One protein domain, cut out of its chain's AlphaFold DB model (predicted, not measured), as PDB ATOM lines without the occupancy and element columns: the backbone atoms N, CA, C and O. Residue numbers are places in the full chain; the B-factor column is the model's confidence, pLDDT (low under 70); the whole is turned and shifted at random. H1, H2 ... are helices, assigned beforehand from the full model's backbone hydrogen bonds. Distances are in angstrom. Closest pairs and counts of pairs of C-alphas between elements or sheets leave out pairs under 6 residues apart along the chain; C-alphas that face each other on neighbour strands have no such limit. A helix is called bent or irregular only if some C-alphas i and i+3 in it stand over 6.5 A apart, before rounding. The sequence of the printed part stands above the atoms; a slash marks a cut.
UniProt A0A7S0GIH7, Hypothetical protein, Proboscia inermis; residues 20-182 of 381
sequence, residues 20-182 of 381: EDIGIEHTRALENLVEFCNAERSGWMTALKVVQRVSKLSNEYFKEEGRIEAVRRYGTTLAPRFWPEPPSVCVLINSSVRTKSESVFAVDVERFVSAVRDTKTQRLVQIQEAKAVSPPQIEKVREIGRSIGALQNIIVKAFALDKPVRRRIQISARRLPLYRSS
ATOM      1  N   GLU A  20      80.783  94.983  91.241       69.06
ATOM      2  CA  GLU A  20      81.032  95.542  89.921       69.06
ATOM      3  C   GLU A  20      81.290  94.447  88.866       69.06
ATOM      4  O   GLU A  20      80.706  94.491  87.781       69.06
ATOM      5  N   ASP A  21      82.037  93.391  89.209       73.31
ATOM      6  CA  ASP A  21      82.382  92.287  88.299       73.31
ATOM      7  C   ASP A  21      81.153  91.480  87.856       73.31
ATOM      8  O   ASP A  21      81.009  91.138  86.679       73.31
ATOM      9  N   ILE A  22      80.216  91.227  88.776       76.31
ATOM     10  CA  ILE A  22      78.980  90.483  88.471       76.31
ATOM     11  C   ILE A  22      78.075  91.288  87.525       76.31
ATOM     12  O   ILE A  22      77.419  90.730  86.641       76.31
ATOM     13  N   GLY A  23      78.036  92.613  87.687       79.12
ATOM     14  CA  GLY A  23      77.310  93.500  86.778       79.12
ATOM     15  C   GLY A  23      77.913  93.508  85.372       79.12
ATOM     16  O   GLY A  23      77.171  93.471  84.385       79.12
ATOM     17  N   ILE A  24      79.245  93.508  85.277       84.31
ATOM     18  CA  ILE A  24      79.984  93.477  84.008       84.31
ATOM     19  C   ILE A  24      79.753  92.152  83.269       84.31
ATOM     20  O   ILE A  24      79.484  92.169  82.067       84.31
ATOM     21  N   GLU A  25      79.788  91.016  83.970       89.25
ATOM     22  CA  GLU A  25      79.564  89.696  83.367       89.25
ATOM     23  C   GLU A  25      78.166  89.580  82.743       89.25
ATOM     24  O   GLU A  25      78.033  89.238  81.564       89.25
ATOM     25  N   HIS A  26      77.118  89.942  83.494       92.44
ATOM     26  CA  HIS A  26      75.740  89.910  82.988       92.44
ATOM     27  C   HIS A  26      75.514  90.901  81.845       92.44
ATOM     28  O   HIS A  26      74.729  90.625  80.937       92.44
ATOM     29  N   THR A  27      76.206  92.042  81.864       92.12
ATOM     30  CA  THR A  27      76.151  93.024  80.774       92.12
ATOM     31  C   THR A  27      76.775  92.460  79.500       92.12
ATOM     32  O   THR A  27      76.130  92.489  78.455       92.12
ATOM     33  N   ARG A  28      77.961  91.847  79.589       92.81
ATOM     34  CA  ARG A  28      78.626  91.207  78.445       92.81
ATOM     35  C   ARG A  28      77.812  90.039  77.881       92.81
ATOM     36  O   ARG A  28      77.672  89.894  76.671       92.81
ATOM     37  N   ALA A  29      77.233  89.207  78.744       93.56
ATOM     38  CA  ALA A  29      76.364  88.118  78.300       93.56
ATOM     39  C   ALA A  29      75.088  88.639  77.604       93.56
ATOM     40  O   ALA A  29      74.653  88.060  76.606       93.56
ATOM     41  N   LEU A  30      74.519  89.757  78.075       96.06
ATOM     42  CA  LEU A  30      73.412  90.428  77.393       96.06
ATOM     43  C   LEU A  30      73.832  90.971  76.016       96.06
ATOM     44  O   LEU A  30      73.044  90.878  75.078       96.06
ATOM     45  N   GLU A  31      75.041  91.518  75.878       96.31
ATOM     46  CA  GLU A  31      75.562  92.026  74.600       96.31
ATOM     47  C   GLU A  31      75.620  90.933  73.526       96.31
ATOM     48  O   GLU A  31      75.166  91.169  72.408       96.31
ATOM     49  N   ASN A  32      76.033  89.713  73.881       95.25
ATOM     50  CA  ASN A  32      76.019  88.574  72.953       95.25
ATOM     51  C   ASN A  32      74.597  88.257  72.447       95.25
ATOM     52  O   ASN A  32      74.381  88.005  71.260       95.25
ATOM     53  N   LEU A  33      73.594  88.303  73.335       96.94
ATOM     54  CA  LEU A  33      72.190  88.110  72.947       96.94
ATOM     55  C   LEU A  33      71.677  89.261  72.070       96.94
ATOM     56  O   LEU A  33      70.869  89.041  71.165       96.94
ATOM     57  N   VAL A  34      72.124  90.490  72.340       97.50
ATOM     58  CA  VAL A  34      71.796  91.677  71.540       97.50
ATOM     59  C   VAL A  34      72.393  91.568  70.140       97.50
ATOM     60  O   VAL A  34      71.696  91.870  69.175       97.50
ATOM     61  N   GLU A  35      73.638  91.116  70.012       96.31
ATOM     62  CA  GLU A  35      74.308  90.927  68.726       96.31
ATOM     63  C   GLU A  35      73.560  89.914  67.855       96.31
ATOM     64  O   GLU A  35      73.162  90.243  66.734       96.31
ATOM     65  N   PHE A  36      73.248  88.737  68.408       94.88
ATOM     66  CA  PHE A  36      72.418  87.746  67.721       94.88
ATOM     67  C   PHE A  36      71.054  88.330  67.326       94.88
ATOM     68  O   PHE A  36      70.611  88.204  66.184       94.88
ATOM     69  N   CYS A  37      70.387  89.019  68.260       95.38
ATOM     70  CA  CYS A  37      69.099  89.647  67.993       95.38
ATOM     71  C   CYS A  37      69.186  90.656  66.846       95.38
ATOM     72  O   CYS A  37      68.262  90.710  66.040       95.38
ATOM     73  N   ASN A  38      70.250  91.457  66.770       95.81
ATOM     74  CA  ASN A  38      70.432  92.458  65.724       95.81
ATOM     75  C   ASN A  38      70.627  91.817  64.348       95.81
ATOM     76  O   ASN A  38      70.041  92.315  63.385       95.81
ATOM     77  N   ALA A  39      71.367  90.707  64.269       95.31
ATOM     78  CA  ALA A  39      71.540  89.946  63.034       95.31
ATOM     79  C   ALA A  39      70.199  89.411  62.493       95.31
ATOM     80  O   ALA A  39      69.904  89.544  61.307       95.31
ATOM     81  N   GLU A  40      69.333  88.900  63.373       96.38
ATOM     82  CA  GLU A  40      68.047  88.294  62.995       96.38
ATOM     83  C   GLU A  40      66.877  89.300  62.905       96.38
ATOM     84  O   GLU A  40      65.800  89.001  62.372       96.38
ATOM     85  N   ARG A  41      67.055  90.520  63.435       95.12
ATOM     86  CA  ARG A  41      65.961  91.479  63.675       95.12
ATOM     87  C   ARG A  41      65.177  91.821  62.417       95.12
ATOM     88  O   ARG A  41      63.954  91.970  62.477       95.12
ATOM     89  N   SER A  42      65.873  92.000  61.298       96.88
ATOM     90  CA  SER A  42      65.264  92.366  60.018       96.88
ATOM     91  C   SER A  42      64.296  91.278  59.543       96.88
ATOM     92  O   SER A  42      63.149  91.589  59.213       96.88
ATOM     93  N   GLY A  43      64.703  90.007  59.619       96.81
ATOM     94  CA  GLY A  43      63.877  88.845  59.292       96.81
ATOM     95  C   GLY A  43      62.640  88.748  60.182       96.81
ATOM     96  O   GLY A  43      61.514  88.656  59.681       96.81
ATOM     97  N   TRP A  44      62.811  88.876  61.503       97.56
ATOM     98  CA  TRP A  44      61.687  88.837  62.447       97.56
ATOM     99  C   TRP A  44      60.682  89.967  62.213       97.56
ATOM    100  O   TRP A  44      59.468  89.752  62.272       97.56
ATOM    101  N   MET A  45      61.163  91.178  61.921       98.12
ATOM    102  CA  MET A  45      60.305  92.326  61.631       98.12
ATOM    103  C   MET A  45      59.570  92.177  60.299       98.12
ATOM    104  O   MET A  45      58.397  92.545  60.217       98.12
ATOM    105  N   THR A  46      60.213  91.620  59.272       97.94
ATOM    106  CA  THR A  46      59.564  91.305  57.990       97.94
ATOM    107  C   THR A  46      58.445  90.286  58.185       97.94
ATOM    108  O   THR A  46      57.307  90.555  57.797       97.94
ATOM    109  N   ALA A  47      58.715  89.180  58.886       97.31
ATOM    110  CA  ALA A  47      57.702  88.173  59.202       97.31
ATOM    111  C   ALA A  47      56.532  88.764  60.014       97.31
ATOM    112  O   ALA A  47      55.363  88.509  59.719       97.31
ATOM    113  N   LEU A  48      56.826  89.619  61.001       98.38
ATOM    114  CA  LEU A  48      55.800  90.319  61.774       98.38
ATOM    115  C   LEU A  48      54.938  91.241  60.896       98.38
ATOM    116  O   LEU A  48      53.716  91.234  61.041       98.38
ATOM    117  N   LYS A  49      55.539  92.019  59.985       98.50
ATOM    118  CA  LYS A  49      54.800  92.900  59.061       98.50
ATOM    119  C   LYS A  49      53.870  92.109  58.142       98.50
ATOM    120  O   LYS A  49      52.739  92.539  57.920       98.50
ATOM    121  N   VAL A  50      54.322  90.958  57.636       98.12
ATOM    122  CA  VAL A  50      53.493  90.054  56.822       98.12
ATOM    123  C   VAL A  50      52.278  89.589  57.626       98.12
ATOM    124  O   VAL A  50      51.144  89.803  57.200       98.12
ATOM    125  N   VAL A  51      52.488  89.067  58.839       98.25
ATOM    126  CA  VAL A  51      51.394  88.626  59.721       98.25
ATOM    127  C   VAL A  51      50.446  89.767  60.092       98.25
ATOM    128  O   VAL A  51      49.236  89.571  60.139       98.25
ATOM    129  N   GLN A  52      50.959  90.975  60.332       98.50
ATOM    130  CA  GLN A  52      50.137  92.157  60.609       98.50
ATOM    131  C   GLN A  52      49.275  92.586  59.419       98.50
ATOM    132  O   GLN A  52      48.189  93.120  59.628       98.50
ATOM    133  N   ARG A  53      49.758  92.406  58.187       98.50
ATOM    134  CA  ARG A  53      48.979  92.688  56.977       98.50
ATOM    135  C   ARG A  53      47.878  91.650  56.810       98.50
ATOM    136  O   ARG A  53      46.716  92.015  56.691       98.50
ATOM    137  N   VAL A  54      48.250  90.375  56.874       98.06
ATOM    138  CA  VAL A  54      47.327  89.250  56.704       98.06
ATOM    139  C   VAL A  54      46.248  89.240  57.787       98.06
ATOM    140  O   VAL A  54      45.083  89.000  57.496       98.06
ATOM    141  N   SER A  55      46.586  89.562  59.039       97.44
ATOM    142  CA  SER A  55      45.610  89.543  60.135       97.44
ATOM    143  C   SER A  55      44.502  90.590  60.014       97.44
ATOM    144  O   SER A  55      43.463  90.429  60.656       97.44
ATOM    145  N   LYS A  56      44.699  91.623  59.185       97.62
ATOM    146  CA  LYS A  56      43.696  92.652  58.875       97.62
ATOM    147  C   LYS A  56      42.714  92.235  57.775       97.62
ATOM    148  O   LYS A  56      41.725  92.934  57.582       97.62
ATOM    149  N   LEU A  57      42.975  91.142  57.057       97.88
ATOM    150  CA  LEU A  57      42.063  90.626  56.035       97.88
ATOM    151  C   LEU A  57      40.778  90.098  56.686       97.88
ATOM    152  O   LEU A  57      40.807  89.558  57.801       97.88
ATOM    153  N   SER A  58      39.647  90.262  55.998       97.25
ATOM    154  CA  SER A  58      38.341  89.803  56.478       97.25
ATOM    155  C   SER A  58      38.204  88.280  56.378       97.25
ATOM    156  O   SER A  58      38.965  87.607  55.681       97.25
ATOM    157  N   ASN A  59      37.230  87.710  57.091       95.44
ATOM    158  CA  ASN A  59      36.939  86.279  56.971       95.44
ATOM    159  C   ASN A  59      36.370  85.942  55.585       95.44
ATOM    160  O   ASN A  59      36.646  84.870  55.059       95.44
ATOM    161  N   GLU A  60      35.625  86.864  54.980       96.25
ATOM    162  CA  GLU A  60      35.077  86.757  53.628       96.25
ATOM    163  C   GLU A  60      36.201  86.667  52.595       96.25
ATOM    164  O   GLU A  60      36.129  85.834  51.697       96.25
ATOM    165  N   TYR A  61      37.271  87.450  52.776       97.19
ATOM    166  CA  TYR A  61      38.455  87.369  51.927       97.19
ATOM    167  C   TYR A  61      39.111  85.986  52.017       97.19
ATOM    168  O   TYR A  61      39.364  85.363  50.993       97.19
ATOM    169  N   PHE A  62      39.338  85.465  53.229       95.69
ATOM    170  CA  PHE A  62      39.907  84.122  53.392       95.69
ATOM    171  C   PHE A  62      39.013  83.034  52.794       95.69
ATOM    172  O   PHE A  62      39.515  82.088  52.195       95.69
ATOM    173  N   LYS A  63      37.689  83.168  52.929       94.25
ATOM    174  CA  LYS A  63      36.734  82.239  52.314       94.25
ATOM    175  C   LYS A  63      36.853  82.241  50.796       94.25
ATOM    176  O   LYS A  63      36.848  81.171  50.196       94.25
ATOM    177  N   GLU A  64      36.969  83.415  50.191       96.50
ATOM    178  CA  GLU A  64      37.115  83.533  48.745       96.50
ATOM    179  C   GLU A  64      38.459  82.999  48.250       96.50
ATOM    180  O   GLU A  64      38.506  82.214  47.309       96.50
ATOM    181  N   GLU A  65      39.543  83.326  48.950       97.00
ATOM    182  CA  GLU A  65      40.874  82.802  48.654       97.00
ATOM    183  C   GLU A  65      40.900  81.258  48.728       97.00
ATOM    184  O   GLU A  65      41.466  80.604  47.853       97.00
ATOM    185  N   GLY A  66      40.205  80.660  49.706       94.69
ATOM    186  CA  GLY A  66      40.018  79.209  49.799       94.69
ATOM    187  C   GLY A  66      39.226  78.609  48.630       94.69
ATOM    188  O   GLY A  66      39.585  77.543  48.132       94.69
ATOM    189  N   ARG A  67      38.185  79.293  48.131       95.75
ATOM    190  CA  ARG A  67      37.436  78.847  46.939       95.75
ATOM    191  C   ARG A  67      38.286  78.903  45.676       95.75
ATOM    192  O   ARG A  67      38.279  77.946  44.905       95.75
ATOM    193  N   ILE A  68      39.028  79.992  45.481       97.56
ATOM    194  CA  ILE A  68      39.955  80.148  44.353       97.56
ATOM    195  C   ILE A  68      40.995  79.026  44.381       97.56
ATOM    196  O   ILE A  68      41.235  78.378  43.363       97.56
ATOM    197  N   GLU A  69      41.560  78.739  45.553       96.62
ATOM    198  CA  GLU A  69      42.521  77.651  45.720       96.62
ATOM    199  C   GLU A  69      41.890  76.274  45.450       96.62
ATOM    200  O   GLU A  69      42.531  75.417  44.840       96.62
ATOM    201  N   ALA A  70      40.619  76.060  45.816       95.38
ATOM    202  CA  ALA A  70      39.897  74.823  45.509       95.38
ATOM    203  C   ALA A  70      39.731  74.626  43.999       95.38
ATOM    204  O   ALA A  70      39.998  73.541  43.485       95.38
ATOM    205  N   VAL A  71      39.342  75.682  43.276       97.12
ATOM    206  CA  VAL A  71      39.233  75.662  41.808       97.12
ATOM    207  C   VAL A  71      40.597  75.420  41.171       97.12
ATOM    208  O   VAL A  71      40.706  74.595  40.267       97.12
ATOM    209  N   ARG A  72      41.650  76.073  41.673       96.62
ATOM    210  CA  ARG A  72      43.017  75.897  41.173       96.62
ATOM    211  C   ARG A  72      43.519  74.460  41.339       96.62
ATOM    212  O   ARG A  72      44.184  73.951  40.442       96.62
ATOM    213  N   ARG A  73      43.233  73.814  42.475       93.81
ATOM    214  CA  ARG A  73      43.701  72.448  42.785       93.81
ATOM    215  C   ARG A  73      42.856  71.348  42.150       93.81
ATOM    216  O   ARG A  73      43.406  70.334  41.735       93.81
ATOM    217  N   TYR A  74      41.537  71.525  42.120       92.88
ATOM    218  CA  TYR A  74      40.585  70.444  41.829       92.88
ATOM    219  C   TYR A  74      39.728  70.691  40.586       92.88
ATOM    220  O   TYR A  74      38.970  69.814  40.177       92.88
ATOM    221  N   GLY A  75      39.840  71.870  39.975       94.88
ATOM    222  CA  GLY A  75      38.964  72.302  38.895       94.88
ATOM    223  C   GLY A  75      37.574  72.705  39.393       94.88
ATOM    224  O   GLY A  75      37.138  72.359  40.492       94.88
ATOM    225  N   THR A  76      36.847  73.444  38.556       95.50
ATOM    226  CA  THR A  76      35.556  74.055  38.910       95.50
ATOM    227  C   THR A  76      34.498  73.031  39.326       95.50
ATOM    228  O   THR A  76      33.720  73.291  40.240       95.50
ATOM    229  N   THR A  77      34.486  71.853  38.697       93.06
ATOM    230  CA  THR A  77      33.483  70.808  38.947       93.06
ATOM    231  C   THR A  77      33.611  70.192  40.338       93.06
ATOM    232  O   THR A  77      32.610  69.940  41.003       93.06
ATOM    233  N   LEU A  78      34.841  69.935  40.786       90.38
ATOM    234  CA  LEU A  78      35.094  69.257  42.055       90.38
ATOM    235  C   LEU A  78      35.318  70.232  43.212       90.38
ATOM    236  O   LEU A  78      35.077  69.850  44.355       90.38
ATOM    237  N   ALA A  79      35.711  71.481  42.936       92.62
ATOM    238  CA  ALA A  79      36.009  72.501  43.943       92.62
ATOM    239  C   ALA A  79      34.979  72.621  45.086       92.62
ATOM    240  O   ALA A  79      35.419  72.690  46.232       92.62
ATOM    241  N   PRO A  80      33.646  72.561  44.866       91.25
ATOM    242  CA  PRO A  80      32.672  72.643  45.962       91.25
ATOM    243  C   PRO A  80      32.800  71.534  47.022       91.25
ATOM    244  O   PRO A  80      32.356  71.703  48.159       91.25
ATOM    245  N   ARG A  81      33.421  70.396  46.673       89.31
ATOM    246  CA  ARG A  81      33.648  69.256  47.577       89.31
ATOM    247  C   ARG A  81      34.874  69.431  48.469       89.31
ATOM    248  O   ARG A  81      35.025  68.692  49.440       89.31
ATOM    249  N   PHE A  82      35.728  70.414  48.209       91.19
ATOM    250  CA  PHE A  82      36.996  70.597  48.913       91.19
ATOM    251  C   PHE A  82      37.068  71.975  49.559       91.19
ATOM    252  O   PHE A  82      36.445  72.932  49.105       91.19
ATOM    253  N   TRP A  83      37.829  72.069  50.639       92.00
ATOM    254  CA  TRP A  83      38.103  73.333  51.298       92.00
ATOM    255  C   TRP A  83      39.590  73.437  51.628       92.00
ATOM    256  O   TRP A  83      39.938  73.219  52.786       92.00
ATOM    257  N   PRO A  84      40.483  73.717  50.657       92.12
ATOM    258  CA  PRO A  84      41.901  73.944  50.924       92.12
ATOM    259  C   PRO A  84      42.102  75.106  51.903       92.12
ATOM    260  O   PRO A  84      41.292  76.030  51.986       92.12
ATOM    261  N   GLU A  85      43.184  75.044  52.677       90.31
ATOM    262  CA  GLU A  85      43.528  76.118  53.599       90.31
ATOM    263  C   GLU A  85      43.940  77.341  52.766       90.31
ATOM    264  O   GLU A  85      44.825  77.215  51.911       90.31
ATOM    265  N   PRO A  86      43.315  78.511  52.972       94.56
ATOM    266  CA  PRO A  86      43.636  79.681  52.174       94.56
ATOM    267  C   PRO A  86      45.125  80.050  52.317       94.56
ATOM    268  O   PRO A  86      45.637  80.043  53.442       94.56
ATOM    269  N   PRO A  87      45.838  80.391  51.227       95.50
ATOM    270  CA  PRO A  87      47.241  80.806  51.254       95.50
ATOM    271  C   PRO A  87      47.587  81.810  52.360       95.50
ATOM    272  O   PRO A  87      48.580  81.646  53.074       95.50
ATOM    273  N   SER A  88      46.744  82.818  52.579       96.94
ATOM    274  CA  SER A  88      46.938  83.797  53.642       96.94
ATOM    275  C   SER A  88      46.809  83.174  55.038       96.94
ATOM    276  O   SER A  88      47.554  83.516  55.960       96.94
ATOM    277  N   VAL A  89      45.914  82.205  55.218       94.75
ATOM    278  CA  VAL A  89      45.791  81.465  56.479       94.75
ATOM    279  C   VAL A  89      46.988  80.533  56.693       94.75
ATOM    280  O   VAL A  89      47.506  80.477  57.809       94.75
ATOM    281  N   CYS A  90      47.518  79.899  55.643       93.38
ATOM    282  CA  CYS A  90      48.768  79.129  55.706       93.38
ATOM    283  C   CYS A  90      49.940  79.977  56.227       93.38
ATOM    284  O   CYS A  90      50.707  79.519  57.076       93.38
ATOM    285  N   VAL A  91      50.043  81.244  55.806       95.75
ATOM    286  CA  VAL A  91      51.038  82.191  56.344       95.75
ATOM    287  C   VAL A  91      50.866  82.387  57.852       95.75
ATOM    288  O   VAL A  91      51.855  82.377  58.591       95.75
ATOM    289  N   LEU A  92      49.627  82.540  58.335       95.50
ATOM    290  CA  LEU A  92      49.350  82.676  59.768       95.50
ATOM    291  C   LEU A  92      49.717  81.406  60.542       95.50
ATOM    292  O   LEU A  92      50.339  81.528  61.598       95.50
ATOM    293  N   ILE A  93      49.376  80.221  60.020       91.44
ATOM    294  CA  ILE A  93      49.713  78.917  60.615       91.44
ATOM    295  C   ILE A  93      51.230  78.780  60.745       91.44
ATOM    296  O   ILE A  93      51.729  78.603  61.856       91.44
ATOM    297  N   ASN A  94      51.973  78.966  59.655       91.69
ATOM    298  CA  ASN A  94      53.433  78.844  59.659       91.69
ATOM    299  C   ASN A  94      54.103  79.880  60.575       91.69
ATOM    300  O   ASN A  94      55.136  79.613  61.179       91.69
ATOM    301  N   SER A  95      53.481  81.048  60.741       94.88
ATOM    302  CA  SER A  95      53.980  82.113  61.617       94.88
ATOM    303  C   SER A  95      53.546  81.985  63.086       94.88
ATOM    304  O   SER A  95      53.967  82.796  63.918       94.88
ATOM    305  N   SER A  96      52.686  81.012  63.407       94.00
ATOM    306  CA  SER A  96      52.150  80.788  64.759       94.00
ATOM    307  C   SER A  96      53.096  80.013  65.676       94.00
ATOM    308  O   SER A  96      52.876  79.963  66.883       94.00
ATOM    309  N   VAL A  97      54.170  79.452  65.123       93.69
ATOM    310  CA  VAL A  97      55.203  78.725  65.861       93.69
ATOM    311  C   VAL A  97      56.547  79.433  65.725       93.69
ATOM    312  O   VAL A  97      56.714  80.318  64.881       93.69
ATOM    313  N   ARG A  98      57.499  79.085  66.592       95.69
ATOM    314  CA  ARG A  98      58.887  79.536  66.459       95.69
ATOM    315  C   ARG A  98      59.600  78.710  65.393       95.69
ATOM    316  O   ARG A  98      59.370  77.506  65.289       95.69
ATOM    317  N   THR A  99      60.503  79.333  64.648       94.94
ATOM    318  CA  THR A  99      61.500  78.595  63.864       94.94
ATOM    319  C   THR A  99      62.479  77.874  64.800       94.94
ATOM    320  O   THR A  99      62.514  78.120  66.012       94.94
ATOM    321  N   LYS A 100      63.318  76.987  64.252       94.56
ATOM    322  CA  LYS A 100      64.376  76.327  65.031       94.56
ATOM    323  C   LYS A 100      65.332  77.349  65.662       94.56
ATOM    324  O   LYS A 100      65.589  77.259  66.859       94.56
ATOM    325  N   SER A 101      65.792  78.343  64.897       94.75
ATOM    326  CA  SER A 101      66.677  79.405  65.401       94.75
ATOM    327  C   SER A 101      66.003  80.253  66.483       94.75
ATOM    328  O   SER A 101      66.583  80.480  67.539       94.75
ATOM    329  N   GLU A 102      64.742  80.643  66.279       96.75
ATOM    330  CA  GLU A 102      63.963  81.397  67.267       96.75
ATOM    331  C   GLU A 102      63.705  80.604  68.555       96.75
ATOM    332  O   GLU A 102      63.557  81.205  69.621       96.75
ATOM    333  N   SER A 103      63.604  79.273  68.465       96.38
ATOM    334  CA  SER A 103      63.416  78.393  69.624       96.38
ATOM    335  C   SER A 103      64.700  78.268  70.434       96.38
ATOM    336  O   SER A 103      64.658  78.414  71.650       96.38
ATOM    337  N   VAL A 104      65.839  78.066  69.762       96.25
ATOM    338  CA  VAL A 104      67.161  78.056  70.409       96.25
ATOM    339  C   VAL A 104      67.413  79.392  71.109       96.25
ATOM    340  O   VAL A 104      67.691  79.409  72.304       96.25
ATOM    341  N   PHE A 105      67.182  80.511  70.416       96.62
ATOM    342  CA  PHE A 105      67.352  81.841  71.000       96.62
ATOM    343  C   PHE A 105      66.447  82.077  72.217       96.62
ATOM    344  O   PHE A 105      66.881  82.653  73.211       96.62
ATOM    345  N   ALA A 106      65.190  81.619  72.175       96.50
ATOM    346  CA  ALA A 106      64.287  81.732  73.319       96.50
ATOM    347  C   ALA A 106      64.813  80.972  74.547       96.50
ATOM    348  O   ALA A 106      64.781  81.514  75.651       96.50
ATOM    349  N   VAL A 107      65.348  79.762  74.350       97.00
ATOM    350  CA  VAL A 107      65.973  78.966  75.420       97.00
ATOM    351  C   VAL A 107      67.205  79.675  75.988       97.00
ATOM    352  O   VAL A 107      67.390  79.692  77.206       97.00
ATOM    353  N   ASP A 108      68.027  80.300  75.144       96.88
ATOM    354  CA  ASP A 108      69.206  81.043  75.601       96.88
ATOM    355  C   ASP A 108      68.823  82.290  76.412       96.88
ATOM    356  O   ASP A 108      69.405  82.539  77.472       96.88
ATOM    357  N   VAL A 109      67.789  83.028  75.988       97.00
ATOM    358  CA  VAL A 109      67.227  84.149  76.762       97.00
ATOM    359  C   VAL A 109      66.684  83.667  78.109       97.00
ATOM    360  O   VAL A 109      66.941  84.303  79.131       97.00
ATOM    361  N   GLU A 110      65.956  82.549  78.147       96.94
ATOM    362  CA  GLU A 110      65.427  81.977  79.391       96.94
ATOM    363  C   GLU A 110      66.541  81.544  80.348       96.94
ATOM    364  O   GLU A 110      66.494  81.881  81.534       96.94
ATOM    365  N   ARG A 111      67.576  80.867  79.833       97.31
ATOM    366  CA  ARG A 111      68.753  80.464  80.614       97.31
ATOM    367  C   ARG A 111      69.472  81.681  81.194       97.31
ATOM    368  O   ARG A 111      69.758  81.701  82.391       97.31
ATOM    369  N   PHE A 112      69.718  82.701  80.371       97.56
ATOM    370  CA  PHE A 112      70.341  83.950  80.806       97.56
ATOM    371  C   PHE A 112      69.517  84.639  81.899       97.56
ATOM    372  O   PHE A 112      70.031  84.952  82.971       97.56
ATOM    373  N   VAL A 113      68.212  84.817  81.676       97.06
ATOM    374  CA  VAL A 113      67.321  85.436  82.666       97.06
ATOM    375  C   VAL A 113      67.289  84.639  83.970       97.06
ATOM    376  O   VAL A 113      67.228  85.253  85.037       97.06
ATOM    377  N   SER A 114      67.324  83.305  83.914       97.44
ATOM    378  CA  SER A 114      67.394  82.468  85.116       97.44
ATOM    379  C   SER A 114      68.650  82.776  85.930       97.44
ATOM    380  O   SER A 114      68.538  83.067  87.116       97.44
ATOM    381  N   ALA A 115      69.819  82.835  85.286       96.56
ATOM    382  CA  ALA A 115      71.074  83.166  85.961       96.56
ATOM    383  C   ALA A 115      71.037  84.564  86.610       96.56
ATOM    384  O   ALA A 115      71.400  84.727  87.776       96.56
ATOM    385  N   VAL A 116      70.513  85.573  85.900       96.50
ATOM    386  CA  VAL A 116      70.368  86.937  86.443       96.50
ATOM    387  C   VAL A 116      69.383  86.967  87.623       96.50
ATOM    388  O   VAL A 116      69.592  87.698  88.595       96.50
ATOM    389  N   ARG A 117      68.306  86.168  87.579       97.12
ATOM    390  CA  ARG A 117      67.349  86.025  88.691       97.12
ATOM    391  C   ARG A 117      67.973  85.354  89.908       97.12
ATOM    392  O   ARG A 117      67.688  85.792  91.024       97.12
ATOM    393  N   ASP A 118      68.828  84.357  89.718       96.56
ATOM    394  CA  ASP A 118      69.543  83.701  90.813       96.56
ATOM    395  C   ASP A 118      70.479  84.691  91.512       96.56
ATOM    396  O   ASP A 118      70.416  84.846  92.735       96.56
ATOM    397  N   THR A 119      71.251  85.470  90.744       96.00
ATOM    398  CA  THR A 119      72.065  86.567  91.290       96.00
ATOM    399  C   THR A 119      71.199  87.584  92.033       96.00
ATOM    400  O   THR A 119      71.497  87.948  93.170       96.00
ATOM    401  N   LYS A 120      70.085  88.026  91.436       95.75
ATOM    402  CA  LYS A 120      69.154  88.964  92.082       95.75
ATOM    403  C   LYS A 120      68.614  88.410  93.405       95.75
ATOM    404  O   LYS A 120      68.470  89.163  94.365       95.75
ATOM    405  N   THR A 121      68.331  87.111  93.469       96.50
ATOM    406  CA  THR A 121      67.843  86.434  94.679       96.50
ATOM    407  C   THR A 121      68.912  86.418  95.767       96.50
ATOM    408  O   THR A 121      68.620  86.773  96.907       96.50
ATOM    409  N   GLN A 122      70.166  86.124  95.419       95.56
ATOM    410  CA  GLN A 122      71.297  86.218  96.351       95.56
ATOM    411  C   GLN A 122      71.467  87.648  96.893       95.56
ATOM    412  O   GLN A 122      71.630  87.838  98.095       95.56
ATOM    413  N   ARG A 123      71.335  88.673  96.039       93.81
ATOM    414  CA  ARG A 123      71.373  90.083  96.472       93.81
ATOM    415  C   ARG A 123      70.227  90.451  97.412       93.81
ATOM    416  O   ARG A 123      70.430  91.198  98.366       93.81
ATOM    417  N   LEU A 124      69.028  89.914  97.188       95.44
ATOM    418  CA  LEU A 124      67.904  90.113  98.108       95.44
ATOM    419  C   LEU A 124      68.190  89.521  99.495       95.44
ATOM    420  O   LEU A 124      67.847  90.162 100.486       95.44
ATOM    421  N   VAL A 125      68.849  88.359  99.573       96.44
ATOM    422  CA  VAL A 125      69.291  87.771 100.851       96.44
ATOM    423  C   VAL A 125      70.288  88.695 101.555       96.44
ATOM    424  O   VAL A 125      70.071  89.047 102.712       96.44
ATOM    425  N   GLN A 126      71.294  89.200 100.837       94.62
ATOM    426  CA  GLN A 126      72.285  90.133 101.395       94.62
ATOM    427  C   GLN A 126      71.662  91.440 101.914       94.62
ATOM    428  O   GLN A 126      72.125  91.993 102.912       94.62
ATOM    429  N   ILE A 127      70.593  91.943 101.278       95.19
ATOM    430  CA  ILE A 127      69.836  93.089 101.812       95.19
ATOM    431  C   ILE A 127      69.226  92.760 103.172       95.19
ATOM    432  O   ILE A 127      69.244  93.614 104.057       95.19
ATOM    433  N   GLN A 128      68.652  91.566 103.341       95.69
ATOM    434  CA  GLN A 128      68.053  91.174 104.618       95.69
ATOM    435  C   GLN A 128      69.120  91.027 105.703       95.69
ATOM    436  O   GLN A 128      68.929  91.521 106.810       95.69
ATOM    437  N   GLU A 129      70.272  90.445 105.367       95.00
ATOM    438  CA  GLU A 129      71.418  90.341 106.277       95.00
ATOM    439  C   GLU A 129      71.920  91.725 106.713       95.00
ATOM    440  O   GLU A 129      72.042  91.987 107.907       95.00
ATOM    441  N   ALA A 130      72.128  92.656 105.773       93.56
ATOM    442  CA  ALA A 130      72.595  94.014 106.076       93.56
ATOM    443  C   ALA A 130      71.601  94.825 106.932       93.56
ATOM    444  O   ALA A 130      72.015  95.686 107.714       93.56
ATOM    445  N   LYS A 131      70.295  94.544 106.805       94.19
ATOM    446  CA  LYS A 131      69.238  95.127 107.647       94.19
ATOM    447  C   LYS A 131      69.198  94.542 109.060       94.19
ATOM    448  O   LYS A 131      68.744  95.236 109.963       94.19
ATOM    449  N   ALA A 132      69.620  93.291 109.236       94.75
ATOM    450  CA  ALA A 132      69.553  92.575 110.510       94.75
ATOM    451  C   ALA A 132      70.721  92.895 111.465       94.75
ATOM    452  O   ALA A 132      70.622  92.617 112.659       94.75
ATOM    453  N   VAL A 133      71.820  93.474 110.966       93.88
ATOM    454  CA  VAL A 133      72.950  93.936 111.795       93.88
ATOM    455  C   VAL A 133      72.517  95.112 112.687       93.88
ATOM    456  O   VAL A 133      71.683  95.916 112.280       93.88
ATOM    457  N   SER A 134      73.086  95.233 113.896       87.75
ATOM    458  CA  SER A 134      72.842  96.357 114.815       87.75
ATOM    459  C   SER A 134      74.139  97.140 115.099       87.75
ATOM    460  O   SER A 134      75.025  96.587 115.753       87.75
ATOM    461  N   PRO A 135      74.263  98.411 114.662       86.88
ATOM    462  CA  PRO A 135      73.275  99.156 113.877       86.88
ATOM    463  C   PRO A 135      73.174  98.650 112.418       86.88
ATOM    464  O   PRO A 135      74.160  98.128 111.887       86.88
ATOM    465  N   PRO A 136      72.013  98.816 111.748       89.19
ATOM    466  CA  PRO A 136      71.844  98.421 110.350       89.19
ATOM    467  C   PRO A 136      72.821  99.131 109.412       89.19
ATOM    468  O   PRO A 136      73.073 100.328 109.549       89.19
ATOM    469  N   GLN A 137      73.318  98.415 108.402       94.50
ATOM    470  CA  GLN A 137      74.263  98.956 107.419       94.50
ATOM    471  C   GLN A 137      73.514  99.645 106.266       94.50
ATOM    472  O   GLN A 137      73.332  99.075 105.186       94.50
ATOM    473  N   ILE A 138      73.031 100.868 106.497       93.88
ATOM    474  CA  ILE A 138      72.129 101.594 105.581       93.88
ATOM    475  C   ILE A 138      72.766 101.835 104.203       93.88
ATOM    476  O   ILE A 138      72.105 101.655 103.176       93.88
ATOM    477  N   GLU A 139      74.040 102.216 104.157       93.69
ATOM    478  CA  GLU A 139      74.784 102.476 102.922       93.69
ATOM    479  C   GLU A 139      74.844 101.218 102.050       93.69
ATOM    480  O   GLU A 139      74.516 101.274 100.862       93.69
ATOM    481  N   LYS A 140      75.141 100.072 102.672       91.19
ATOM    482  CA  LYS A 140      75.194  98.762 102.014       91.19
ATOM    483  C   LYS A 140      73.825  98.333 101.482       91.19
ATOM    484  O   LYS A 140      73.713  97.858 100.356       91.19
ATOM    485  N   VAL A 141      72.751  98.564 102.242       92.19
ATOM    486  CA  VAL A 141      71.376  98.302 101.775       92.19
ATOM    487  C   VAL A 141      71.046  99.127 100.527       92.19
ATOM    488  O   VAL A 141      70.445  98.606  99.584       92.19
ATOM    489  N   ARG A 142      71.439 100.407 100.493       93.06
ATOM    490  CA  ARG A 142      71.218 101.282  99.329       93.06
ATOM    491  C   ARG A 142      72.030 100.831  98.116       93.06
ATOM    492  O   ARG A 142      71.505 100.849  97.005       93.06
ATOM    493  N   GLU A 143      73.280 100.437  98.322       92.31
ATOM    494  CA  GLU A 143      74.162  99.919  97.275       92.31
ATOM    495  C   GLU A 143      73.604  98.649  96.629       92.31
ATOM    496  O   GLU A 143      73.352  98.635  95.420       92.31
ATOM    497  N   ILE A 144      73.283  97.632  97.435       92.06
ATOM    498  CA  ILE A 144      72.708  96.382  96.930       92.06
ATOM    499  C   ILE A 144      71.346  96.648  96.266       92.06
ATOM    500  O   ILE A 144      71.029  96.069  95.225       92.06
ATOM    501  N   GLY A 145      70.549  97.576  96.807       92.94
ATOM    502  CA  GLY A 145      69.283  98.002  96.207       92.94
ATOM    503  C   GLY A 145      69.439  98.555  94.784       92.94
ATOM    504  O   GLY A 145      68.653  98.203  93.900       92.94
ATOM    505  N   ARG A 146      70.480  99.363  94.526       93.31
ATOM    506  CA  ARG A 146      70.808  99.838  93.169       93.31
ATOM    507  C   ARG A 146      71.205  98.684  92.248       93.31
ATOM    508  O   ARG A 146      70.708  98.622  91.124       93.31
ATOM    509  N   SER A 147      72.026  97.749  92.735       91.75
ATOM    510  CA  SER A 147      72.432  96.550  91.985       91.75
ATOM    511  C   SER A 147      71.224  95.697  91.567       91.75
ATOM    512  O   SER A 147      71.078  95.340  90.398       91.75
ATOM    513  N   ILE A 148      70.261  95.476  92.466       94.00
ATOM    514  CA  ILE A 148      69.004  94.777  92.148       94.00
ATOM    515  C   ILE A 148      68.207  95.499  91.054       94.00
ATOM    516  O   ILE A 148      67.653  94.845  90.166       94.00
ATOM    517  N   GLY A 149      68.143  96.833  91.104       93.81
ATOM    518  CA  GLY A 149      67.519  97.644  90.056       93.81
ATOM    519  C   GLY A 149      68.195  97.456  88.694       93.81
ATOM    520  O   GLY A 149      67.512  97.271  87.686       93.81
ATOM    521  N   ALA A 150      69.530  97.419  88.663       92.88
ATOM    522  CA  ALA A 150      70.299  97.150  87.448       92.88
ATOM    523  C   ALA A 150      70.026  95.741  86.888       92.88
ATOM    524  O   ALA A 150      69.703  95.606  85.706       92.88
ATOM    525  N   LEU A 151      70.038  94.706  87.736       94.25
ATOM    526  CA  LEU A 151      69.706  93.329  87.342       94.25
ATOM    527  C   LEU A 151      68.268  93.217  86.808       94.25
ATOM    528  O   LEU A 151      68.016  92.539  85.812       94.25
ATOM    529  N   GLN A 152      67.312  93.924  87.419       96.44
ATOM    530  CA  GLN A 152      65.938  93.980  86.916       96.44
ATOM    531  C   GLN A 152      65.872  94.606  85.516       96.44
ATOM    532  O   GLN A 152      65.163  94.087  84.652       96.44
ATOM    533  N   ASN A 153      66.620  95.683  85.273       95.25
ATOM    534  CA  ASN A 153      66.696  96.311  83.955       95.25
ATOM    535  C   ASN A 153      67.313  95.374  82.907       95.25
ATOM    536  O   ASN A 153      66.823  95.329  81.779       95.25
ATOM    537  N   ILE A 154      68.334  94.592  83.275       95.88
ATOM    538  CA  ILE A 154      68.936  93.565  82.409       95.88
ATOM    539  C   ILE A 154      67.893  92.511  82.012       95.88
ATOM    540  O   ILE A 154      67.725  92.238  80.825       95.88
ATOM    541  N   ILE A 155      67.124  91.984  82.972       96.75
ATOM    542  CA  ILE A 155      66.051  91.009  82.702       96.75
ATOM    543  C   ILE A 155      65.005  91.589  81.737       96.75
ATOM    544  O   ILE A 155      64.592  90.924  80.785       96.75
ATOM    545  N   VAL A 156      64.572  92.834  81.964       96.62
ATOM    546  CA  VAL A 156      63.588  93.507  81.099       96.62
ATOM    547  C   VAL A 156      64.130  93.679  79.678       96.62
ATOM    548  O   VAL A 156      63.407  93.407  78.718       96.62
ATOM    549  N   LYS A 157      65.398  94.087  79.533       96.75
ATOM    550  CA  LYS A 157      66.058  94.217  78.228       96.75
ATOM    551  C   LYS A 157      66.155  92.874  77.508       96.75
ATOM    552  O   LYS A 157      65.781  92.814  76.341       96.75
ATOM    553  N   ALA A 158      66.562  91.808  78.197       96.44
ATOM    554  CA  ALA A 158      66.681  90.470  77.618       96.44
ATOM    555  C   ALA A 158      65.346  89.961  77.057       96.44
ATOM    556  O   ALA A 158      65.265  89.571  75.894       96.44
ATOM    557  N   PHE A 159      64.255  90.065  77.826       95.00
ATOM    558  CA  PHE A 159      62.929  89.694  77.322       95.00
ATOM    559  C   PHE A 159      62.443  90.594  76.181       95.00
ATOM    560  O   PHE A 159      61.589  90.182  75.397       95.00
ATOM    561  N   ALA A 160      62.923  91.831  76.066       96.44
ATOM    562  CA  ALA A 160      62.524  92.714  74.976       96.44
ATOM    563  C   ALA A 160      63.142  92.324  73.620       96.44
ATOM    564  O   ALA A 160      62.615  92.759  72.592       96.44
ATOM    565  N   LEU A 161      64.204  91.505  73.601       97.00
ATOM    566  CA  LEU A 161      64.938  91.137  72.384       97.00
ATOM    567  C   LEU A 161      64.060  90.372  71.384       97.00
ATOM    568  O   LEU A 161      63.963  90.757  70.222       97.00
ATOM    569  N   ASP A 162      63.321  89.361  71.840       94.88
ATOM    570  CA  ASP A 162      62.479  88.515  70.979       94.88
ATOM    571  C   ASP A 162      61.040  89.045  70.797       94.88
ATOM    572  O   ASP A 162      60.159  88.355  70.271       94.88
ATOM    573  N   LYS A 163      60.770  90.287  71.233       96.56
ATOM    574  CA  LYS A 163      59.433  90.902  71.199       96.56
ATOM    575  C   LYS A 163      58.747  90.800  69.825       96.56
ATOM    576  O   LYS A 163      57.545  90.513  69.817       96.56
ATOM    577  N   PRO A 164      59.428  91.002  68.675       97.56
ATOM    578  CA  PRO A 164      58.796  90.839  67.366       97.56
ATOM    579  C   PRO A 164      58.274  89.416  67.116       97.56
ATOM    580  O   PRO A 164      57.145  89.263  66.650       97.56
ATOM    581  N   VAL A 165      59.043  88.391  67.500       97.88
ATOM    582  CA  VAL A 165      58.680  86.971  67.342       97.88
ATOM    583  C   VAL A 165      57.464  86.635  68.199       97.88
ATOM    584  O   VAL A 165      56.459  86.133  67.692       97.88
ATOM    585  N   ARG A 166      57.487  87.006  69.488       97.19
ATOM    586  CA  ARG A 166      56.338  86.797  70.387       97.19
ATOM    587  C   ARG A 166      55.088  87.511  69.887       97.19
ATOM    588  O   ARG A 166      53.992  86.955  69.948       97.19
ATOM    589  N   ARG A 167      55.236  88.730  69.355       98.12
ATOM    590  CA  ARG A 167      54.112  89.482  68.789       98.12
ATOM    591  C   ARG A 167      53.556  88.821  67.529       98.12
ATOM    592  O   ARG A 167      52.335  88.766  67.399       98.12
ATOM    593  N   ARG A 168      54.414  88.314  66.636       97.94
ATOM    594  CA  ARG A 168      54.012  87.569  65.430       97.94
ATOM    595  C   ARG A 168      53.148  86.372  65.819       97.94
ATOM    596  O   ARG A 168      51.996  86.293  65.399       97.94
ATOM    597  N   ILE A 169      53.673  85.525  66.704       97.88
ATOM    598  CA  ILE A 169      52.992  84.327  67.211       97.88
ATOM    599  C   ILE A 169      51.650  84.691  67.851       97.88
ATOM    600  O   ILE A 169      50.627  84.097  67.524       97.88
ATOM    601  N   GLN A 170      51.622  85.718  68.706       97.69
ATOM    602  CA  GLN A 170      50.398  86.164  69.373       97.69
ATOM    603  C   GLN A 170      49.318  86.631  68.385       97.69
ATOM    604  O   GLN A 170      48.138  86.352  68.596       97.69
ATOM    605  N   ILE A 171      49.688  87.366  67.331       98.00
ATOM    606  CA  ILE A 171      48.729  87.816  66.313       98.00
ATOM    607  C   ILE A 171      48.166  86.607  65.559       98.00
ATOM    608  O   ILE A 171      46.945  86.492  65.447       98.00
ATOM    609  N   SER A 172      49.025  85.690  65.103       95.75
ATOM    610  CA  SER A 172      48.588  84.472  64.413       95.75
ATOM    611  C   SER A 172      47.675  83.611  65.288       95.75
ATOM    612  O   SER A 172      46.569  83.269  64.870       95.75
ATOM    613  N   ALA A 173      48.082  83.334  66.529       91.81
ATOM    614  CA  ALA A 173      47.331  82.515  67.481       91.81
ATOM    615  C   ALA A 173      45.959  83.108  67.840       91.81
ATOM    616  O   ALA A 173      45.041  82.367  68.173       91.81
ATOM    617  N   ARG A 174      45.792  84.435  67.755       94.06
ATOM    618  CA  ARG A 174      44.487  85.092  67.936       94.06
ATOM    619  C   ARG A 174      43.641  85.094  66.668       94.06
ATOM    620  O   ARG A 174      42.428  84.936  66.752       94.06
ATOM    621  N   ARG A 175      44.250  85.299  65.495       94.50
ATOM    622  CA  ARG A 175      43.502  85.419  64.234       94.50
ATOM    623  C   ARG A 175      42.979  84.074  63.731       94.50
ATOM    624  O   ARG A 175      41.862  84.037  63.217       94.50
ATOM    625  N   LEU A 176      43.751  82.998  63.898       91.00
ATOM    626  CA  LEU A 176      43.393  81.657  63.423       91.00
ATOM    627  C   LEU A 176      42.061  81.149  64.014       91.00
ATOM    628  O   LEU A 176      41.188  80.785  63.225       91.00
ATOM    629  N   PRO A 177      41.823  81.193  65.344       88.00
ATOM    630  CA  PRO A 177      40.526  80.820  65.913       88.00
ATOM    631  C   PRO A 177      39.356  81.668  65.401       88.00
ATOM    632  O   PRO A 177      38.271  81.137  65.185       88.00
ATOM    633  N   LEU A 178      39.559  82.971  65.161       90.19
ATOM    634  CA  LEU A 178      38.512  83.863  64.636       90.19
ATOM    635  C   LEU A 178      38.117  83.533  63.192       90.19
ATOM    636  O   LEU A 178      36.960  83.680  62.814       90.19
ATOM    637  N   TYR A 179      39.078  83.112  62.370       89.69
ATOM    638  CA  TYR A 179      38.786  82.614  61.026       89.69
ATOM    639  C   TYR A 179      38.041  81.277  61.102       89.69
ATOM    640  O   TYR A 179      36.976  81.124  60.512       89.69
ATOM    641  N   ARG A 180      38.553  80.339  61.901       86.62
ATOM    642  CA  ARG A 180      37.988  78.995  62.070       86.62
ATOM    643  C   ARG A 180      36.559  78.996  62.617       86.62
ATOM    644  O   ARG A 180      35.698  78.320  62.072       86.62
ATOM    645  N   SER A 181      36.278  79.824  63.620       84.75
ATOM    646  CA  SER A 181      34.927  79.996  64.183       84.75
ATOM    647  C   SER A 181      33.938  80.695  63.246       84.75
ATOM    648  O   SER A 181      32.742  80.682  63.511       84.75
ATOM    649  N   SER A 182      34.401  81.285  62.137       88.19
ATOM    650  CA  SER A 182      33.520  81.913  61.143       88.19
ATOM    651  C   SER A 182      32.864  80.922  60.178       88.19
ATOM    652  O   SER A 182      32.092  81.334  59.303       88.19
TER     653      SER A 182
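AT A GLANCE: This is residues 20 to 182 of the 381 residues of the protein "Hypothetical protein" of Proboscia inermis (UniProt A0A7S0GIH7). What shape? It is a rod: H1a, H4 and H5 form an up-and-down bundle, then H1b, H3 and H6 pack at an angle, with H2 at the far end. What size? The printed part has 163 residues with six named helices, all helix, extended, radius of gyration of the C-alphas 24.4 A, spans 89 by 31 by 20 A.

HOW THE PARTS SIT: How does the longest helix run? H1, residues 20 to 54, one helix by its hydrogen bonds, is bent, C-alphas 39 and 42 being 7.4 A apart, with arms H1a, 20 to 39, and H1b, 42 to 54. What touches it? H5, residues 138 to 161, touches H1a, closest C-alphas Leu 161 and Cys 37, 6.2 A.

IN THESE COORDINATES: Where is it? C-alpha 20 is at (81.032, 95.542, 89.921), C-alpha 161 at (64.938, 91.137, 72.384). What joins H5? H4, residues 100 to 132, forms a hairpin with it.

THE WHOLE: Any cut? The printed part has no cut. Low confidence? Residue 20 has pLDDT under 70.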